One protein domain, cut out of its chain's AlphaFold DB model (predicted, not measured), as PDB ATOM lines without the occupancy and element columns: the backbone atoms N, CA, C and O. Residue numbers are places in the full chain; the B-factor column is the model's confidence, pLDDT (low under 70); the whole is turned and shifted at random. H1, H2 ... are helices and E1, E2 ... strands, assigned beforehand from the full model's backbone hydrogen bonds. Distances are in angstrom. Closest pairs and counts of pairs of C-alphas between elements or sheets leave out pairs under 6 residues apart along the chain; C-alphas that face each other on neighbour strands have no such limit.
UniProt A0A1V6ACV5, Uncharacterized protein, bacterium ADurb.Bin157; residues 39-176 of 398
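This is residues 39 to 176 of the 398 residues of an uncharacterized protein of bacterium ADurb.Bin157 (UniProt A0A1V6ACV5). A long, narrow, twisted sheet of three long strands, E2, E3 and E4, with the short E1 at one edge, has the long helix H1 running slantwise over one face and the short helices H2 and H3 on that same face, which makes two layers, helices on one face of a sheet. The tight turn between E3 and E4 lies at one end of this rod and the long link from E2 to E3 at the other. The printed part has 138 residues, with three named helices and four named strands in the order H1 H2 E1 H3 E2 E3 E4; the sheet runs E1 E2 E3 E4, all antiparallel, and the class is mixed, helices and strands. The whole is loose, with a radius of gyration of the C-alphas of 18.6 A and spans of 61 by 29 by 20 A.

E2, residues 108 to 122, E3, residues 137 to 153, and E4, residues 156 to 175, form a meander, each strand the antiparallel neighbour of the one before. E2 and E3 are a hairpin, with N 115 and O 144 within hydrogen-bond range at 2.9 A. E3 and E4 are a hairpin, with N 145 and O 165 at 2.8 A; E4 bends by 63 degrees at residue 161. The edge strand E1, residues 88 to 91, is antiparallel to E2, with N 89 and O 116 at 2.8 A. H1, residues 39 to 68, is on the sheet at a height of 7.3 A, over E2, E3 and E4, at 35 degrees to E3 on the local plane; its closest C-alphas to E3 are those of Ala 54 and Ala 147, 5.3 A. H3, residues 94 to 103, touches residues 49 to 60 of H1 alone, at a shallow tilt of 20 degrees, opposite ways, closest at the C-alphas of Ala 57 and Thr 96, 5.6 A. H2, residues 75 to 81, touches residues 65 to 68 of H1 alone, only just about perpendicular at 71 degrees, closest at the C-alphas of Asp 68 and Ile 76, 6.0 A. H2 and H3 are apart. Every O i to N i+4 pair is within hydrogen-bond range in H2, against 25 of 26 in H1 and 3 of 6 in H3.

E4 is 53.6 A from first to last C-alpha and ends at C-alpha 175, (214.726, 78.990, 176.275). E3 is 51.1 A long, E2 43.9 A and E1 9.7 A. H1, 43.1 A, begins at C-alpha 39, (267.658, 77.234, 156.099). H3 is 15.3 A long and H2 9.8 A.

The two C-alphas farthest apart, those of Ser 129 and Gly 154, are 63.0 A apart. The printed part has no cut. The link from E2 to E3, residues 123 to 136, is long. Mean pLDDT of the printed part is 83.3; residue 83, residues 125 to 134 and residue 176 are under 70.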
ATOM      1  N   LYS A  39     268.894  77.277 156.898       81.75
ATOM      2  CA  LYS A  39     267.658  77.234 156.099       81.75
ATOM      3  C   LYS A  39     266.593  76.336 156.735       81.75
ATOM      4  O   LYS A  39     265.412  76.685 156.723       81.75
ATOM      5  N   ASN A  40     266.998  75.191 157.283       82.12
ATOM      6  CA  ASN A  40     266.095  74.272 157.972       82.12
ATOM      7  C   ASN A  40     265.567  74.872 159.281       82.12
ATOM      8  O   ASN A  40     264.373  74.770 159.533       82.12
ATOM      9  N   GLN A  41     266.407  75.560 160.058       84.25
ATOM     10  CA  GLN A  41     265.991  76.260 161.276       84.25
ATOM     11  C   GLN A  41     264.937  77.331 160.979       84.25
ATOM     12  O   GLN A  41     263.866  77.298 161.574       84.25
ATOM     13  N   ILE A  42     265.175  78.208 159.996       81.75
ATOM     14  CA  ILE A  42     264.205  79.243 159.589       81.75
ATOM     15  C   ILE A  42     262.884  78.613 159.124       81.75
ATOM     16  O   ILE A  42     261.802  79.132 159.396       81.75
ATOM     17  N   ARG A  43     262.949  77.481 158.415       81.62
ATOM     18  CA  ARG A  43     261.755  76.743 157.988       81.62
ATOM     19  C   ARG A  43     260.976  76.172 159.171       81.62
ATOM     20  O   ARG A  43     259.752  76.254 159.151       81.62
ATOM     21  N   THR A  44     261.654  75.601 160.163       85.06
ATOM     22  CA  THR A  44     261.014  75.076 161.378       85.06
ATOM     23  C   THR A  44     260.386  76.206 162.186       85.06
ATOM     24  O   THR A  44     259.195  76.137 162.465       85.06
ATOM     25  N   ILE A  45     261.127  77.293 162.426       86.31
ATOM     26  CA  ILE A  45     260.634  78.483 163.137       86.31
ATOM     27  C   ILE A  45     259.373  79.031 162.463       86.31
ATOM     28  O   ILE A  45     258.353  79.196 163.115       86.31
ATOM     29  N   ASN A  46     259.394  79.235 161.142       85.38
ATOM     30  CA  ASN A  46     258.222  79.733 160.413       85.38
ATOM     31  C   ASN A  46     257.030  78.763 160.444       85.38
ATOM     32  O   ASN A  46     255.877  79.194 160.404       85.38
ATOM     33  N   LYS A  47     257.295  77.452 160.488       85.19
ATOM     34  CA  LYS A  47     256.256  76.422 160.585       85.19
ATOM     35  C   LYS A  47     255.615  76.395 161.973       85.19
ATOM     36  O   LYS A  47     254.415  76.153 162.067       85.19
ATOM     37  N   ASP A  48     256.390  76.621 163.023       86.38
ATOM     38  CA  ASP A  48     255.863  76.687 164.385       86.38
ATOM     39  C   ASP A  48     255.151  78.020 164.623       86.38
ATOM     40  O   ASP A  48     254.018  78.030 165.095       86.38
ATOM     41  N   LEU A  49     255.704  79.115 164.104       89.25
ATOM     42  CA  LEU A  49     255.074  80.428 164.142       89.25
ATOM     43  C   LEU A  49     253.679  80.439 163.498       89.25
ATOM     44  O   LEU A  49     252.731  80.974 164.066       89.25
ATOM     45  N   ILE A  50     253.514  79.837 162.313       89.94
ATOM     46  CA  ILE A  50     252.196  79.817 161.656       89.94
ATOM     47  C   ILE A  50     251.171  78.975 162.432       89.94
ATOM     48  O   ILE A  50     249.976  79.262 162.369       89.94
ATOM     49  N   ARG A  51     251.625  77.956 163.177       87.75
ATOM     50  CA  ARG A  51     250.762  77.169 164.070       87.75
ATOM     51  C   ARG A  51     250.312  78.005 165.259       87.75
ATOM     52  O   ARG A  51     249.127  78.003 165.565       87.75
ATOM     53  N   GLU A  52     251.228  78.749 165.871       89.25
ATOM     54  CA  GLU A  52     250.910  79.657 166.975       89.25
ATOM     55  C   GLU A  52     249.932  80.750 166.537       89.25
ATOM     56  O   GLU A  52     248.914  80.949 167.191       89.25
ATOM     57  N   ILE A  53     250.160  81.385 165.381       90.88
ATOM     58  CA  ILE A  53     249.242  82.398 164.833       90.88
ATOM     59  C   ILE A  53     247.853  81.799 164.563       90.88
ATOM     60  O   ILE A  53     246.835  82.420 164.875       90.88
ATOM     61  N   ALA A  54     247.787  80.594 163.990       89.50
ATOM     62  CA  ALA A  54     246.515  79.914 163.764       89.50
ATOM     63  C   ALA A  54     245.797  79.581 165.084       89.50
ATOM     64  O   ALA A  54     244.576  79.721 165.160       89.50
ATOM     65  N   GLN A  55     246.538  79.178 166.121       89.00
ATOM     66  CA  GLN A  55     245.978  78.898 167.442       89.00
ATOM     67  C   GLN A  55     245.446  80.175 168.101       89.00
ATOM     68  O   GLN A  55     244.293  80.195 168.521       89.00
ATOM     69  N   MET A  56     246.227  81.262 168.093       90.81
ATOM     70  CA  MET A  56     245.803  82.573 168.604       90.81
ATOM     71  C   MET A  56     244.498  83.036 167.949       90.81
ATOM     72  O   MET A  56     243.575  83.473 168.632       90.81
ATOM     73  N   ALA A  57     244.389  82.878 166.628       91.69
ATOM     74  CA  ALA A  57     243.166  83.208 165.911       91.69
ATOM     75  C   ALA A  57     241.996  82.290 166.264       91.69
ATOM     76  O   ALA A  57     240.879  82.777 166.416       91.69
ATOM     77  N   SER A  58     242.229  80.987 166.425       88.38
ATOM     78  CA  SER A  58     241.193  80.056 166.878       88.38
ATOM     79  C   SER A  58     240.657  80.440 168.264       88.38
ATOM     80  O   SER A  58     239.442  80.446 168.473       88.38
ATOM     81  N   ASP A  59     241.546  80.816 169.183       88.69
ATOM     82  CA  ASP A  59     241.194  81.214 170.548       88.69
ATOM     83  C   ASP A  59     240.447  82.556 170.570       88.69
ATOM     84  O   ASP A  59     239.440  82.701 171.268       88.69
ATOM     85  N   GLU A  60     240.875  83.523 169.751       91.25
ATOM     86  CA  GLU A  60     240.172  84.797 169.566       91.25
ATOM     87  C   GLU A  60     238.754  84.575 169.025       91.25
ATOM     88  O   GLU A  60     237.789  85.133 169.554       91.25
ATOM     89  N   ILE A  61     238.611  83.737 167.991       91.75
ATOM     90  CA  ILE A  61     237.308  83.400 167.408       91.75
ATOM     91  C   ILE A  61     236.410  82.767 168.463       91.75
ATOM     92  O   ILE A  61     235.254  83.171 168.598       91.75
ATOM     93  N   PHE A  62     236.932  81.813 169.231       87.25
ATOM     94  CA  PHE A  62     236.182  81.168 170.301       87.25
ATOM     95  C   PHE A  62     235.713  82.182 171.350       87.25
ATOM     96  O   PHE A  62     234.515  82.274 171.626       87.25
ATOM     97  N   ALA A  63     236.623  83.011 171.869       85.69
ATOM     98  CA  ALA A  63     236.311  84.014 172.884       85.69
ATOM     99  C   ALA A  63     235.250  85.017 172.406       85.69
ATOM    100  O   ALA A  63     234.286  85.300 173.126       85.69
ATOM    101  N   ARG A  64     235.382  85.513 171.170       90.38
ATOM    102  CA  ARG A  64     234.392  86.407 170.555       90.38
ATOM    103  C   ARG A  64     233.049  85.717 170.378       90.38
ATOM    104  O   ARG A  64     232.030  86.299 170.727       90.38
ATOM    105  N   THR A  65     233.043  84.474 169.903       88.56
ATOM    106  CA  THR A  65     231.803  83.710 169.718       88.56
ATOM    107  C   THR A  65     231.087  83.508 171.049       88.56
ATOM    108  O   THR A  65     229.888  83.746 171.123       88.56
ATOM    109  N   CYS A  66     231.799  83.145 172.120       82.56
ATOM    110  CA  CYS A  66     231.211  83.014 173.454       82.56
ATOM    111  C   CYS A  66     230.617  84.328 173.968       82.56
ATOM    112  O   CYS A  66     229.524  84.315 174.530       82.56
ATOM    113  N   LYS A  67     231.316  85.452 173.777       84.69
ATOM    114  CA  LYS A  67     230.834  86.779 174.183       84.69
ATOM    115  C   LYS A  67     229.578  87.177 173.402       84.69
ATOM    116  O   LYS A  67     228.561  87.538 173.987       84.69
ATOM    117  N   ASP A  68     229.652  87.070 172.084       87.06
ATOM    118  CA  ASP A  68     228.638  87.561 171.160       87.06
ATOM    119  C   ASP A  68     227.414  86.631 171.083       87.06
ATOM    120  O   ASP A  68     226.324  87.083 170.753       87.06
ATOM    121  N   ALA A  69     227.554  85.345 171.423       83.50
ATOM    122  CA  ALA A  69     226.436  84.405 171.528       83.50
ATOM    123  C   ALA A  69     225.471  84.743 172.679       83.50
ATOM    124  O   ALA A  69     224.318  84.318 172.653       83.50
ATOM    125  N   VAL A  70     225.916  85.509 173.679       74.81
ATOM    126  CA  VAL A  70     225.063  85.958 174.790       74.81
ATOM    127  C   VAL A  70     224.302  87.240 174.430       74.81
ATOM    128  O   VAL A  70     223.269  87.528 175.029       74.81
ATOM    129  N   ASP A  71     224.749  88.007 173.436       79.38
ATOM    130  CA  ASP A  71     224.088  89.253 173.046       79.38
ATOM    131  C   ASP A  71     223.043  89.018 171.946       79.38
ATOM    132  O   ASP A  71     223.371  88.682 170.810       79.38
ATOM    133  N   ILE A  72     221.769  89.271 172.259       75.06
ATOM    134  CA  ILE A  72     220.656  89.147 171.306       75.06
ATOM    135  C   ILE A  72     220.769  90.113 170.118       75.06
ATOM    136  O   ILE A  72     220.181  89.876 169.063       75.06
ATOM    137  N   LYS A  73     221.521  91.210 170.264       81.25
ATOM    138  CA  LYS A  73     221.779  92.164 169.177       81.25
ATOM    139  C   LYS A  73     222.878  91.674 168.234       81.25
ATOM    140  O   LYS A  73     223.029  92.215 167.139       81.25
ATOM    141  N   SER A  74     223.637  90.651 168.627       86.19
ATOM    142  CA  SER A  74     224.732  90.129 167.822       86.19
ATOM    143  C   SER A  74     224.241  89.271 166.659       86.19
ATOM    144  O   SER A  74     223.378  88.403 166.797       86.19
ATOM    145  N   LYS A  75     224.891  89.430 165.504       88.88
ATOM    146  CA  LYS A  75     224.693  88.553 164.341       88.88
ATOM    147  C   LYS A  75     225.046  87.095 164.647       88.88
ATOM    148  O   LYS A  75     224.430  86.200 164.075       88.88
ATOM    149  N   ILE A  76     226.002  86.851 165.550       89.50
ATOM    150  CA  ILE A  76     226.419  85.497 165.944       89.50
ATOM    151  C   ILE A  76     225.290  84.789 166.693       89.50
ATOM    152  O   ILE A  76     225.004  83.632 166.396       89.50
ATOM    153  N   PHE A  77     224.597  85.483 167.600       86.38
ATOM    154  CA  PHE A  77     223.425  84.923 168.271       86.38
ATOM    155  C   PHE A  77     222.364  84.470 167.258       86.38
ATOM    156  O   PHE A  77     221.900  83.331 167.314       86.38
ATOM    157  N   TRP A  78     222.027  85.318 166.284       85.38
ATOM    158  CA  TRP A  78     221.037  84.979 165.256       85.38
ATOM    159  C   TRP A  78     221.502  83.866 164.316       85.38
ATOM    160  O   TRP A  78     220.695  83.012 163.950       85.38
ATOM    161  N   PHE A  79     222.795  83.822 163.986       88.69
ATOM    162  CA  PHE A  79     223.400  82.711 163.251       88.69
ATOM    163  C   PHE A  79     223.234  81.379 164.003       88.69
ATOM    164  O   PHE A  79     222.801  80.392 163.411       88.69
ATOM    165  N   LEU A  80     223.487  81.361 165.318       85.44
ATOM    166  CA  LEU A  80     223.306  80.174 166.162       85.44
ATOM    167  C   LEU A  80     221.823  79.831 166.398       85.44
ATOM    168  O   LEU A  80     221.472  78.654 166.479       85.44
ATOM    169  N   LYS A  81     220.919  80.813 166.468       82.62
ATOM    170  CA  LYS A  81     219.469  80.571 166.595       82.62
ATOM    171  C   LYS A  81     218.867  79.999 165.304       82.62
ATOM    172  O   LYS A  81     218.055  79.078 165.361       82.62
ATOM    173  N   GLY A  82     219.289  80.495 164.140       75.62
ATOM    174  CA  GLY A  82     218.841  80.062 162.808       75.62
ATOM    175  C   GLY A  82     219.512  78.786 162.286       75.62
ATOM    176  O   GLY A  82     219.578  78.582 161.075       75.62
ATOM    177  N   SER A  83     220.051  77.955 163.178       69.81
ATOM    178  CA  SER A  83     221.001  76.898 162.837       69.81
ATOM    179  C   SER A  83     220.470  75.867 161.839       69.81
ATOM    180  O   SER A  83     219.652  75.013 162.190       69.81
ATOM    181  N   ALA A  84     221.031  75.865 160.629       77.44
ATOM    182  CA  ALA A  84     220.940  74.755 159.683       77.44
ATOM    183  C   ALA A  84     222.326  74.098 159.513       77.44
ATOM    184  O   ALA A  84     223.324  74.819 159.384       77.44
ATOM    185  N   PRO A  85     222.431  72.754 159.517       81.38
ATOM    186  CA  PRO A  85     223.699  72.070 159.271       81.38
ATOM    187  C   PRO A  85     224.353  72.534 157.964       81.38
ATOM    188  O   PRO A  85     223.685  72.672 156.945       81.38
ATOM    189  N   GLY A  86     225.662  72.777 157.998       82.25
ATOM    190  CA  GLY A  86     226.453  73.237 156.854       82.25
ATOM    191  C   GLY A  86     226.517  74.756 156.677       82.25
ATOM    192  O   GLY A  86     227.327  75.229 155.883       82.25
ATOM    193  N   THR A  87     225.734  75.537 157.424       88.50
ATOM    194  CA  THR A  87     225.823  77.005 157.379       88.50
ATOM    195  C   THR A  87     227.147  77.505 157.958       88.50
ATOM    196  O   THR A  87     227.683  76.931 158.910       88.50
ATOM    197  N   VAL A  88     227.686  78.571 157.360       91.25
ATOM    198  CA  VAL A  88     229.005  79.128 157.686       91.25
ATOM    199  C   VAL A  88     228.893  80.625 157.949       91.25
ATOM    200  O   VAL A  88     228.300  81.355 157.156       91.25
ATOM    201  N   TYR A  89     229.525  81.087 159.020       92.56
ATOM    202  CA  TYR A  89     229.666  82.492 159.371       92.56
ATOM    203  C   TYR A  89     231.143  82.882 159.371       92.56
ATOM    204  O   TYR A  89     231.961  82.238 160.026       92.56
ATOM    205  N   ARG A  90     231.505  83.932 158.628       92.75
ATOM    206  CA  ARG A  90     232.870  84.474 158.648       92.75
ATOM    207  C   ARG A  90     233.033  85.399 159.840       92.75
ATOM    208  O   ARG A  90     232.192  86.262 160.072       92.75
ATOM    209  N   ILE A  91     234.135  85.230 160.554       92.50
ATOM    210  CA  ILE A  91     234.459  86.024 161.730       92.50
ATOM    211  C   ILE A  91     235.872  86.575 161.590       92.50
ATOM    212  O   ILE A  91     236.807  85.872 161.208       92.50
ATOM    213  N   ASP A  92     236.003  87.866 161.862       90.31
ATOM    214  CA  ASP A  92     237.287  88.547 161.819       90.31
ATOM    215  C   ASP A  92     238.099  88.312 163.093       90.31
ATOM    216  O   ASP A  92     237.553  88.161 164.186       90.31
ATOM    217  N   THR A  93     239.419  88.366 162.941       90.94
ATOM    218  CA  THR A  93     240.407  88.222 164.016       90.94
ATOM    219  C   THR A  93     241.282  89.476 164.128       90.94
ATOM    220  O   THR A  93     242.461  89.439 163.771       90.94
ATOM    221  N   PRO A  94     240.717  90.645 164.498       91.12
ATOM    222  CA  PRO A  94     241.474  91.892 164.585       91.12
ATOM    223  C   PRO A  94     242.688  91.784 165.512       91.12
ATOM    224  O   PRO A  94     243.764  92.226 165.119       91.12
ATOM    225  N   PHE A  95     242.550  91.137 166.675       90.12
ATOM    226  CA  PHE A  95     243.651  91.012 167.632       90.12
ATOM    227  C   PHE A  95     244.800  90.193 167.039       90.12
ATOM    228  O   PHE A  95     245.960  90.598 167.110       90.12
ATOM    229  N   THR A  96     244.497  89.074 166.380       90.50
ATOM    230  CA  THR A  96     245.529  88.266 165.725       90.50
ATOM    231  C   THR A  96     246.120  88.980 164.509       90.50
ATOM    232  O   THR A  96     247.328  88.929 164.294       90.50
ATOM    233  N   LYS A  97     245.312  89.689 163.710       89.00
ATOM    234  CA  LYS A  97     245.792  90.462 162.547       89.00
ATOM    235  C   LYS A  97     246.743  91.595 162.952       89.00
ATOM    236  O   LYS A  97     247.684  91.883 162.217       89.00
ATOM    237  N   GLU A  98     246.503  92.221 164.099       89.06
ATOM    238  CA  GLU A  98     247.366  93.263 164.654       89.06
ATOM    239  C   GLU A  98     248.660  92.665 165.221       89.06
ATOM    240  O   GLU A  98     249.751  93.041 164.792       89.06
ATOM    241  N   ASN A  99     248.548  91.656 166.090       87.62
ATOM    242  CA  ASN A  99     249.699  91.114 166.813       87.62
ATOM    243  C   ASN A  99     250.582  90.176 165.982       87.62
ATOM    244  O   ASN A  99     251.791  90.125 166.199       87.62
ATOM    245  N   SER A 100     250.022  89.468 164.995       85.12
ATOM    246  CA  SER A 100     250.784  88.540 164.140       85.12
ATOM    247  C   SER A 100     251.967  89.214 163.446       85.12
ATOM    248  O   SER A 100     253.004  88.582 163.267       85.12
ATOM    249  N   LYS A 101     251.858  90.509 163.118       82.44
ATOM    250  CA  LYS A 101     252.929  91.282 162.473       82.44
ATOM    251  C   LYS A 101     254.208  91.352 163.305       82.44
ATOM    252  O   LYS A 101     255.284  91.390 162.721       82.44
ATOM    253  N   HIS A 102     254.102  91.336 164.634       83.31
ATOM    254  CA  HIS A 102     255.257  91.444 165.529       83.31
ATOM    255  C   HIS A 102     256.094  90.167 165.597       83.31
ATOM    256  O   HIS A 102     257.267  90.226 165.954       83.31
ATOM    257  N   PHE A 103     255.513  89.023 165.241       81.12
ATOM    258  CA  PHE A 103     256.206  87.739 165.286       81.12
ATOM    259  C   PHE A 103     256.840  87.347 163.944       81.12
ATOM    260  O   PHE A 103     257.621  86.398 163.873       81.12
ATOM    261  N   LEU A 104     256.496  88.048 162.858       83.44
ATOM    262  CA  LEU A 104     256.956  87.722 161.513       83.44
ATOM    263  C   LEU A 104     258.378  88.232 161.274       83.44
ATOM    264  O   LEU A 104     258.702  89.383 161.548       83.44
ATOM    265  N   SER A 105     259.219  87.376 160.694       80.00
ATOM    266  CA  SER A 105     260.525  87.795 160.181       80.00
ATOM    267  C   SER A 105     260.371  88.750 158.991       80.00
ATOM    268  O   SER A 105     259.399  88.665 158.237       80.00
ATOM    269  N   GLU A 106     261.363  89.615 158.771       80.31
ATOM    270  CA  GLU A 106     261.395  90.504 157.606       80.31
ATOM    271  C   GLU A 106     261.215  89.732 156.289       80.31
ATOM    272  O   GLU A 106     261.746  88.635 156.091       80.31
ATOM    273  N   GLY A 107     260.431  90.304 155.371       83.75
ATOM    274  CA  GLY A 107     260.104  89.668 154.093       83.75
ATOM    275  C   GLY A 107     259.007  88.599 154.169       83.75
ATOM    276  O   GLY A 107     258.780  87.902 153.178       83.75
ATOM    277  N   TYR A 108     258.295  88.479 155.293       87.19
ATOM    278  CA  TYR A 108     257.113  87.627 155.423       87.19
ATOM    279  C   TYR A 108     255.852  88.433 155.755       87.19
ATOM    280  O   TYR A 108     255.902  89.447 156.444       87.19
ATOM    281  N   SER A 109     254.703  87.963 155.271       88.69
ATOM    282  CA  SER A 109     253.382  88.454 155.681       88.69
ATOM    283  C   SER A 109     252.468  87.289 156.037       88.69
ATOM    284  O   SER A 109     252.639  86.185 155.522       88.69
ATOM    285  N   CYS A 110     251.489  87.524 156.908       89.69
ATOM    286  CA  CYS A 110     250.503  86.520 157.287       89.69
ATOM    287  C   CYS A 110     249.088  86.993 156.955       89.69
ATOM    288  O   CYS A 110     248.744  88.152 157.179       89.69
ATOM    289  N   GLU A 111     248.271  86.085 156.432       91.06
ATOM    290  CA  GLU A 111     246.824  86.257 156.350       91.06
ATOM    291  C   GLU A 111     246.136  85.188 157.175       91.06
ATOM    292  O   GLU A 111     246.485  84.009 157.108       91.06
ATOM    293  N   VAL A 112     245.124  85.612 157.924       91.56
ATOM    294  CA  VAL A 112     244.321  84.728 158.754       91.56
ATOM    295  C   VAL A 112     242.859  84.893 158.385       91.56
ATOM    296  O   VAL A 112     242.336  86.011 158.344       91.56
ATOM    297  N   ALA A 113     242.204  83.769 158.126       91.38
ATOM    298  CA  ALA A 113     240.777  83.686 157.883       91.38
ATOM    299  C   ALA A 113     240.130  82.778 158.931       91.38
ATOM    300  O   ALA A 113     240.566  81.645 159.134       91.38
ATOM    301  N   GLY A 114     239.077  83.289 159.568       92.56
ATOM    302  CA  GLY A 114     238.273  82.578 160.551       92.56
ATOM    303  C   GLY A 114     236.858  82.335 160.053       92.56
ATOM    304  O   GLY A 114     236.222  83.226 159.473       92.56
ATOM    305  N   ARG A 115     236.332  81.135 160.286       94.25
ATOM    306  CA  ARG A 115     234.920  80.832 160.050       94.25
ATOM    307  C   ARG A 115     234.361  79.891 161.107       94.25
ATOM    308  O   ARG A 115     235.069  79.058 161.658       94.25
ATOM    309  N   ILE A 116     233.070  80.030 161.360       91.62
ATOM    310  CA  ILE A 116     232.289  79.170 162.243       91.62
ATOM    311  C   ILE A 116     231.318  78.409 161.357       91.62
ATOM    312  O   ILE A 116     230.570  79.026 160.600       91.62
ATOM    313  N   ARG A 117     231.315  77.083 161.436       91.75
ATOM    314  CA  ARG A 117     230.388  76.225 160.696       91.75
ATOM    315  C   ARG A 117     229.509  75.446 161.656       91.75
ATOM    316  O   ARG A 117     230.007  74.842 162.600       91.75
ATOM    317  N   ILE A 118     228.211  75.392 161.390       86.38
ATOM    318  CA  ILE A 118     227.311  74.511 162.138       86.38
ATOM    319  C   ILE A 118     227.450  73.100 161.566       86.38
ATOM    320  O   ILE A 118     227.035  72.823 160.443       86.38
ATOM    321  N   VAL A 119     228.056  72.194 162.331       81.19
ATOM    322  CA  VAL A 119     228.253  70.791 161.930       81.19
ATOM    323  C   VAL A 119     226.937  70.034 162.025       81.19
ATOM    324  O   VAL A 119     226.575  69.261 161.140       81.19
ATOM    325  N   ARG A 120     226.213  70.238 163.127       80.81
ATOM    326  CA  ARG A 120     224.952  69.553 163.410       80.81
ATOM    327  C   ARG A 120     224.138  70.363 164.404       80.81
ATOM    328  O   ARG A 120     224.712  70.948 165.309       80.81
ATOM    329  N   PHE A 121     222.817  70.295 164.294       82.06
ATOM    330  CA  PHE A 121     221.889  70.772 165.314       82.06
ATOM    331  C   PHE A 121     220.763  69.746 165.484       82.06
ATOM    332  O   PHE A 121     220.196  69.275 164.498       82.06
ATOM    333  N   ARG A 122     220.484  69.331 166.721       74.62
ATOM    334  CA  ARG A 122     219.426  68.378 167.075       74.62
ATOM    335  C   ARG A 122     218.380  69.090 167.923       74.62
ATOM    336  O   ARG A 122     218.703  69.613 168.984       74.62
ATOM    337  N   LYS A 123     217.121  69.018 167.487       77.00
ATOM    338  CA  LYS A 123     215.942  69.505 168.229       77.00
ATOM    339  C   LYS A 123     215.294  68.432 169.119       77.00
ATOM    340  O   LYS A 123     214.190  68.609 169.631       77.00
ATOM    341  N   THR A 124     215.966  67.297 169.279       72.19
ATOM    342  CA  THR A 124     215.516  66.174 170.099       72.19
ATOM    343  C   THR A 124     216.584  65.793 171.117       72.19
ATOM    344  O   THR A 124     217.789  65.880 170.850       72.19
ATOM    345  N   ALA A 125     216.124  65.373 172.290       65.88
ATOM    346  CA  ALA A 125     216.939  64.822 173.360       65.88
ATOM    347  C   ALA A 125     217.442  63.401 173.010       65.88
ATOM    348  O   ALA A 125     216.938  62.785 172.066       65.88
ATOM    349  N   PRO A 126     218.412  62.841 173.763       64.25
ATOM    350  CA  PRO A 126     218.944  61.495 173.513       64.25
ATOM    351  C   PRO A 126     217.893  60.374 173.518       64.25
ATOM    352  O   PRO A 126     218.066  59.371 172.837       64.25
ATOM    353  N   ASN A 127     216.784  60.560 174.238       66.38
ATOM    354  CA  ASN A 127     215.639  59.647 174.266       66.38
ATOM    355  C   ASN A 127     214.620  59.899 173.129       66.38
ATOM    356  O   ASN A 127     213.479  59.462 173.227       66.38
ATOM    357  N   ASN A 128     214.997  60.655 172.091       69.56
ATOM    358  CA  ASN A 128     214.157  61.094 170.970       69.56
ATOM    359  C   ASN A 128     212.943  61.967 171.328       69.56
ATOM    360  O   ASN A 128     212.170  62.327 170.438       69.56
ATOM    361  N   SER A 129     212.790  62.394 172.584       65.50
ATOM    362  CA  SER A 129     211.774  63.393 172.919       65.50
ATOM    363  C   SER A 129     212.146  64.755 172.321       65.50
ATOM    364  O   SER A 129     213.313  65.154 172.325       65.50
ATOM    365  N   LYS A 130     211.166  65.484 171.778       67.81
ATOM    366  CA  LYS A 130     211.379  66.866 171.320       67.81
ATOM    367  C   LYS A 130     211.699  67.765 172.518       67.81
ATOM    368  O   LYS A 130     211.073  67.619 173.581       67.81
ATOM    369  N   TYR A 131     212.646  68.690 172.339       65.25
ATOM    370  CA  TYR A 131     212.834  69.789 173.291       65.25
ATOM    371  C   TYR A 131     211.573  70.656 173.362       65.25
ATOM    372  O   TYR A 131     210.676  70.524 172.528       65.25
ATOM    373  N   PHE A 132     211.449  71.446 174.426       59.28
ATOM    374  CA  PHE A 132     210.196  72.126 174.736       59.28
ATOM    375  C   PHE A 132     209.966  73.313 173.791       59.28
ATOM    376  O   PHE A 132     208.905  73.415 173.184       59.28
ATOM    377  N   GLY A 133     210.983  74.155 173.595       63.72
ATOM    378  CA  GLY A 133     210.908  75.312 172.702       63.72
ATOM    379  C   GLY A 133     211.186  74.997 171.227       63.72
ATOM    380  O   GLY A 133     211.988  74.130 170.886       63.72
ATOM    381  N   ALA A 134     210.582  75.777 170.321       65.25
ATOM    382  CA  ALA A 134     210.695  75.602 168.863       65.25
ATOM    383  C   ALA A 134     212.132  75.725 168.303       65.25
ATOM    384  O   ALA A 134     212.470  75.146 167.257       65.25
ATOM    385  N   TYR A 135     212.978  76.484 169.003       73.50
ATOM    386  CA  TYR A 135     214.387  76.690 168.667       73.50
ATOM    387  C   TYR A 135     215.337  75.952 169.616       73.50
ATOM    388  O   TYR A 135     216.538  75.949 169.367       73.50
ATOM    389  N   GLU A 136     214.829  75.310 170.671       73.88
ATOM    390  CA  GLU A 136     215.686  74.604 171.619       73.88
ATOM    391  C   GLU A 136     216.385  73.421 170.963       73.88
ATOM    392  O   GLU A 136     215.820  72.680 170.149       73.88
ATOM    393  N   GLY A 137     217.644  73.238 171.335       73.00
ATOM    394  CA  GLY A 137     218.431  72.172 170.762       73.00
ATOM    395  C   GLY A 137     219.870  72.155 171.217       73.00
ATOM    396  O   GLY A 137     220.381  73.086 171.837       73.00
ATOM    397  N   HIS A 138     220.514  71.056 170.859       76.69
ATOM    398  CA  HIS A 138     221.938  70.848 171.035       76.69
ATOM    399  C   HIS A 138     222.594  70.756 169.663       76.69
ATOM    400  O   HIS A 138     222.159  69.973 168.811       76.69
ATOM    401  N   GLY A 139     223.649  71.525 169.448       74.69
ATOM    402  CA  GLY A 139     224.422  71.488 168.224       74.69
ATOM    403  C   GLY A 139     225.917  71.437 168.463       74.69
ATOM    404  O   GLY A 139     226.402  71.524 169.582       74.69
ATOM    405  N   ILE A 140     226.636  71.281 167.360       79.31
ATOM    406  CA  ILE A 140     228.092  71.294 167.309       79.31
ATOM    407  C   ILE A 140     228.495  72.378 166.322       79.31
ATOM    408  O   ILE A 140     228.064  72.344 165.163       79.31
ATOM    409  N   ILE A 141     229.321  73.316 166.773       84.00
ATOM    410  CA  ILE A 141     230.016  74.263 165.903       84.00
ATOM    411  C   ILE A 141     231.442  73.783 165.649       84.00
ATOM    412  O   ILE A 141     232.102  73.261 166.545       84.00
ATOM    413  N   ALA A 142     231.918  73.984 164.428       86.25
ATOM    414  CA  ALA A 142     233.318  73.887 164.061       86.25
ATOM    415  C   ALA A 142     233.873  75.304 163.910       86.25
ATOM    416  O   ALA A 142     233.373  76.083 163.096       86.25
ATOM    417  N   ILE A 143     234.884  75.637 164.703       88.56
ATOM    418  CA  ILE A 143     235.712  76.821 164.496       88.56
ATOM    419  C   ILE A 143     236.846  76.401 163.577       88.56
ATOM    420  O   ILE A 143     237.646  75.536 163.926       88.56
ATOM    421  N   GLU A 144     236.879  76.999 162.397       91.62
ATOM    422  CA  GLU A 144     237.860  76.718 161.365       91.62
ATOM    423  C   GLU A 144     238.707  77.957 161.118       91.62
ATOM    424  O   GLU A 144     238.210  79.014 160.712       91.62
ATOM    425  N   THR A 145     240.002  77.797 161.334       91.44
ATOM    426  CA  THR A 145     240.987  78.858 161.189       91.44
ATOM    427  C   THR A 145     242.005  78.439 160.152       91.44
ATOM    428  O   THR A 145     242.585  77.360 160.242       91.44
ATOM    429  N   LYS A 146     242.248  79.310 159.176       91.94
ATOM    430  CA  LYS A 146     243.281  79.132 158.160       91.94
ATOM    431  C   LYS A 146     244.270  80.279 158.250       91.94
ATOM    432  O   LYS A 146     243.891  81.431 158.046       91.94
ATOM    433  N   ALA A 147     245.527  79.951 158.517       91.38
ATOM    434  CA  ALA A 147     246.631  80.894 158.506       91.38
ATOM    435  C   ALA A 147     247.554  80.596 157.318       91.38
ATOM    436  O   ALA A 147     247.992  79.461 157.108       91.38
ATOM    437  N   LEU A 148     247.837  81.624 156.522       91.25
ATOM    438  CA  LEU A 148     248.703  81.574 155.351       91.25
ATOM    439  C   LEU A 148     249.907  82.473 155.594       91.25
ATOM    440  O   LEU A 148     249.759  83.678 155.787       91.25
ATOM    441  N   LEU A 149     251.101  81.885 155.568       91.12
ATOM    442  CA  LEU A 149     252.353  82.624 155.579       91.12
ATOM    443  C   LEU A 149     252.816  82.830 154.143       91.12
ATOM    444  O   LEU A 149     253.030  81.866 153.407       91.12
ATOM    445  N   TYR A 150     253.038  84.078 153.766       91.00
ATOM    446  CA  TYR A 150     253.579  84.457 152.477       91.00
ATOM    447  C   TYR A 150     255.021  84.913 152.617       91.00
ATOM    448  O   TYR A 150     255.365  85.640 153.547       91.00
ATOM    449  N   ARG A 151     255.852  84.519 151.656       89.25
ATOM    450  CA  ARG A 151     257.213  85.024 151.495       89.25
ATOM    451  C   ARG A 151     257.248  86.041 150.361       89.25
ATOM    452  O   ARG A 151     256.735  85.776 149.270       89.25
ATOM    453  N   HIS A 152     257.889  87.170 150.627       88.38
ATOM    454  CA  HIS A 152     258.161  88.221 149.662       88.38
ATOM    455  C   HIS A 152     259.554  88.019 149.066       88.38
ATOM    456  O   HIS A 152     260.550  87.886 149.776       88.38
ATOM    457  N   THR A 153     259.615  87.963 147.741       84.00
ATOM    458  CA  THR A 153     260.866  87.873 146.978       84.00
ATOM    459  C   THR A 153     260.780  88.894 145.854       84.00
ATOM    460  O   THR A 153     260.159  88.633 144.822       84.00
ATOM    461  N   GLY A 154     261.337  90.085 146.097       80.06
ATOM    462  CA  GLY A 154     261.063  91.262 145.270       80.06
ATOM    463  C   GLY A 154     259.568  91.591 145.290       80.06
ATOM    464  O   GLY A 154     258.950  91.605 146.351       80.06
ATOM    465  N   GLU A 155     258.970  91.764 144.113       75.31
ATOM    466  CA  GLU A 155     257.531  92.029 143.960       75.31
ATOM    467  C   GLU A 155     256.653  90.767 144.051       75.31
ATOM    468  O   GLU A 155     255.430  90.856 144.158       75.31
ATOM    469  N   LYS A 156     257.243  89.563 144.024       80.88
ATOM    470  CA  LYS A 156     256.473  88.313 144.034       80.88
ATOM    471  C   LYS A 156     256.157  87.866 145.456       80.88
ATOM    472  O   LYS A 156     257.056  87.623 146.267       80.88
ATOM    473  N   ARG A 157     254.864  87.666 145.713       86.44
ATOM    474  CA  ARG A 157     254.311  87.074 146.933       86.44
ATOM    475  C   ARG A 157     253.945  85.613 146.668       86.44
ATOM    476  O   ARG A 157     253.121  85.335 145.804       86.44
ATOM    477  N   SER A 158     254.550  84.677 147.400       86.94
ATOM    478  CA  SER A 158     254.238  83.242 147.287       86.94
ATOM    479  C   SER A 158     253.901  82.636 148.645       86.94
ATOM    480  O   SER A 158     254.438  83.067 149.664       86.94
ATOM    481  N   VAL A 159     252.993  81.654 148.672       86.88
ATOM    482  CA  VAL A 159     252.633  80.941 149.907       86.88
ATOM    483  C   VAL A 159     253.828  80.094 150.339       86.88
ATOM    484  O   VAL A 159     254.237  79.176 149.632       86.88
ATOM    485  N   ALA A 160     254.394  80.415 151.497       85.44
ATOM    486  CA  ALA A 160     255.488  79.669 152.102       85.44
ATOM    487  C   ALA A 160     254.963  78.492 152.930       85.44
ATOM    488  O   ALA A 160     255.452  77.372 152.790       85.44
ATOM    489  N   PHE A 161     253.958  78.747 153.772       86.62
ATOM    490  CA  PHE A 161     253.324  77.742 154.624       86.62
ATOM    491  C   PHE A 161     251.837  78.038 154.780       86.62
ATOM    492  O   PHE A 161     251.409  79.189 154.739       86.62
ATOM    493  N   SER A 162     251.059  76.988 155.005       88.19
ATOM    494  CA  SER A 162     249.655  77.076 155.382       88.19
ATOM    495  C   SER A 162     249.407  76.176 156.578       88.19
ATOM    496  O   SER A 162     249.892  75.040 156.603       88.19
ATOM    497  N   HIS A 163     248.631  76.658 157.537       89.50
ATOM    498  CA  HIS A 163     248.138  75.842 158.632       89.50
ATOM    499  C   HIS A 163     246.634  76.036 158.789       89.50
ATOM    500  O   HIS A 163     246.134  77.156 158.698       89.50
ATOM    501  N   GLU A 164     245.926  74.930 158.986       89.00
ATOM    502  CA  GLU A 164     244.483  74.900 159.175       89.00
ATOM    503  C   GLU A 164     244.187  74.177 160.486       89.00
ATOM    504  O   GLU A 164     244.742  73.107 160.747       89.00
ATOM    505  N   ILE A 165     243.339  74.788 161.307       84.94
ATOM    506  CA  ILE A 165     242.864  74.243 162.575       84.94
ATOM    507  C   ILE A 165     241.346  74.168 162.486       84.94
ATOM    508  O   ILE A 165     240.698  75.157 162.151       84.94
ATOM    509  N   GLU A 166     240.786  73.007 162.809       85.00
ATOM    510  CA  GLU A 166     239.351  72.814 162.999       85.00
ATOM    511  C   GLU A 166     239.120  72.293 164.418       85.00
ATOM    512  O   GLU A 166     239.605  71.220 164.779       85.00
ATOM    513  N   SER A 167     238.397  73.064 165.228       77.19
ATOM    514  CA  SER A 167     238.045  72.706 166.606       77.19
ATOM    515  C   SER A 167     236.532  72.615 166.754       77.19
ATOM    516  O   SER A 167     235.810  73.492 166.284       77.19
ATOM    517  N   HIS A 168     236.038  71.554 167.395       78.69
ATOM    518  CA  HIS A 168     234.602  71.325 167.582       78.69
ATOM    519  C   HIS A 168     234.171  71.649 169.006       78.69
ATOM    520  O   HIS A 168     234.781  71.179 169.968       78.69
ATOM    521  N   PHE A 169     233.078  72.397 169.123       72.69
ATOM    522  CA  PHE A 169     232.477  72.775 170.396       72.69
ATOM    523  C   PHE A 169     230.992  72.458 170.389       72.69
ATOM    524  O   PHE A 169     230.280  72.744 169.422       72.69
ATOM    525  N   ASP A 170     230.526  71.902 171.497       73.50
ATOM    526  CA  ASP A 170     229.104  71.736 171.749       73.50
ATOM    527  C   ASP A 170     228.480  73.099 172.078       73.50
ATOM    528  O   ASP A 170     229.066  73.915 172.793       73.50
ATOM    529  N   TYR A 171     227.283  73.360 171.563       77.12
ATOM    530  CA  TYR A 171     226.486  74.522 171.940       77.12
ATOM    531  C   TYR A 171     225.028  74.141 172.154       77.12
ATOM    532  O   TYR A 171     224.486  73.229 171.528       77.12
ATOM    533  N   PHE A 172     224.378  74.876 173.041       75.06
ATOM    534  CA  PHE A 172     222.986  74.696 173.402       75.06
ATOM    535  C   PHE A 172     222.238  75.982 173.113       75.06
ATOM    536  O   PHE A 172     222.708  77.062 173.469       75.06
ATOM    537  N   LEU A 173     221.064  75.861 172.503       75.12
ATOM    538  CA  LEU A 173     220.084  76.934 172.521       75.12
ATOM    539  C   LEU A 173     219.012  76.566 173.540       75.12
ATOM    540  O   LEU A 173     218.334  75.547 173.396       75.12
ATOM    541  N   VAL A 174     218.899  77.383 174.579       71.94
ATOM    542  CA  VAL A 174     218.001  77.166 175.712       71.94
ATOM    543  C   VAL A 174     216.990  78.296 175.758       71.94
ATOM    544  O   VAL A 174     217.380  79.462 175.673       71.94
ATOM    545  N   SER A 175     215.710  77.977 175.929       70.06
ATOM    546  CA  SER A 175     214.726  78.990 176.275       70.06
ATOM    547  C   SER A 175     214.679  79.154 177.791       70.06
ATOM    548  O   SER A 175     214.501  78.207 178.553       70.06
ATOM    549  N   THR A 176     214.873  80.383 178.247       67.88
ATOM    550  CA  THR A 176     214.747  80.761 179.661       67.88
ATOM    551  C   THR A 176     213.283  80.852 180.088       67.88
ATOM    552  O   THR A 176     212.975  80.817 181.276       67.88
TER     553      THR A 176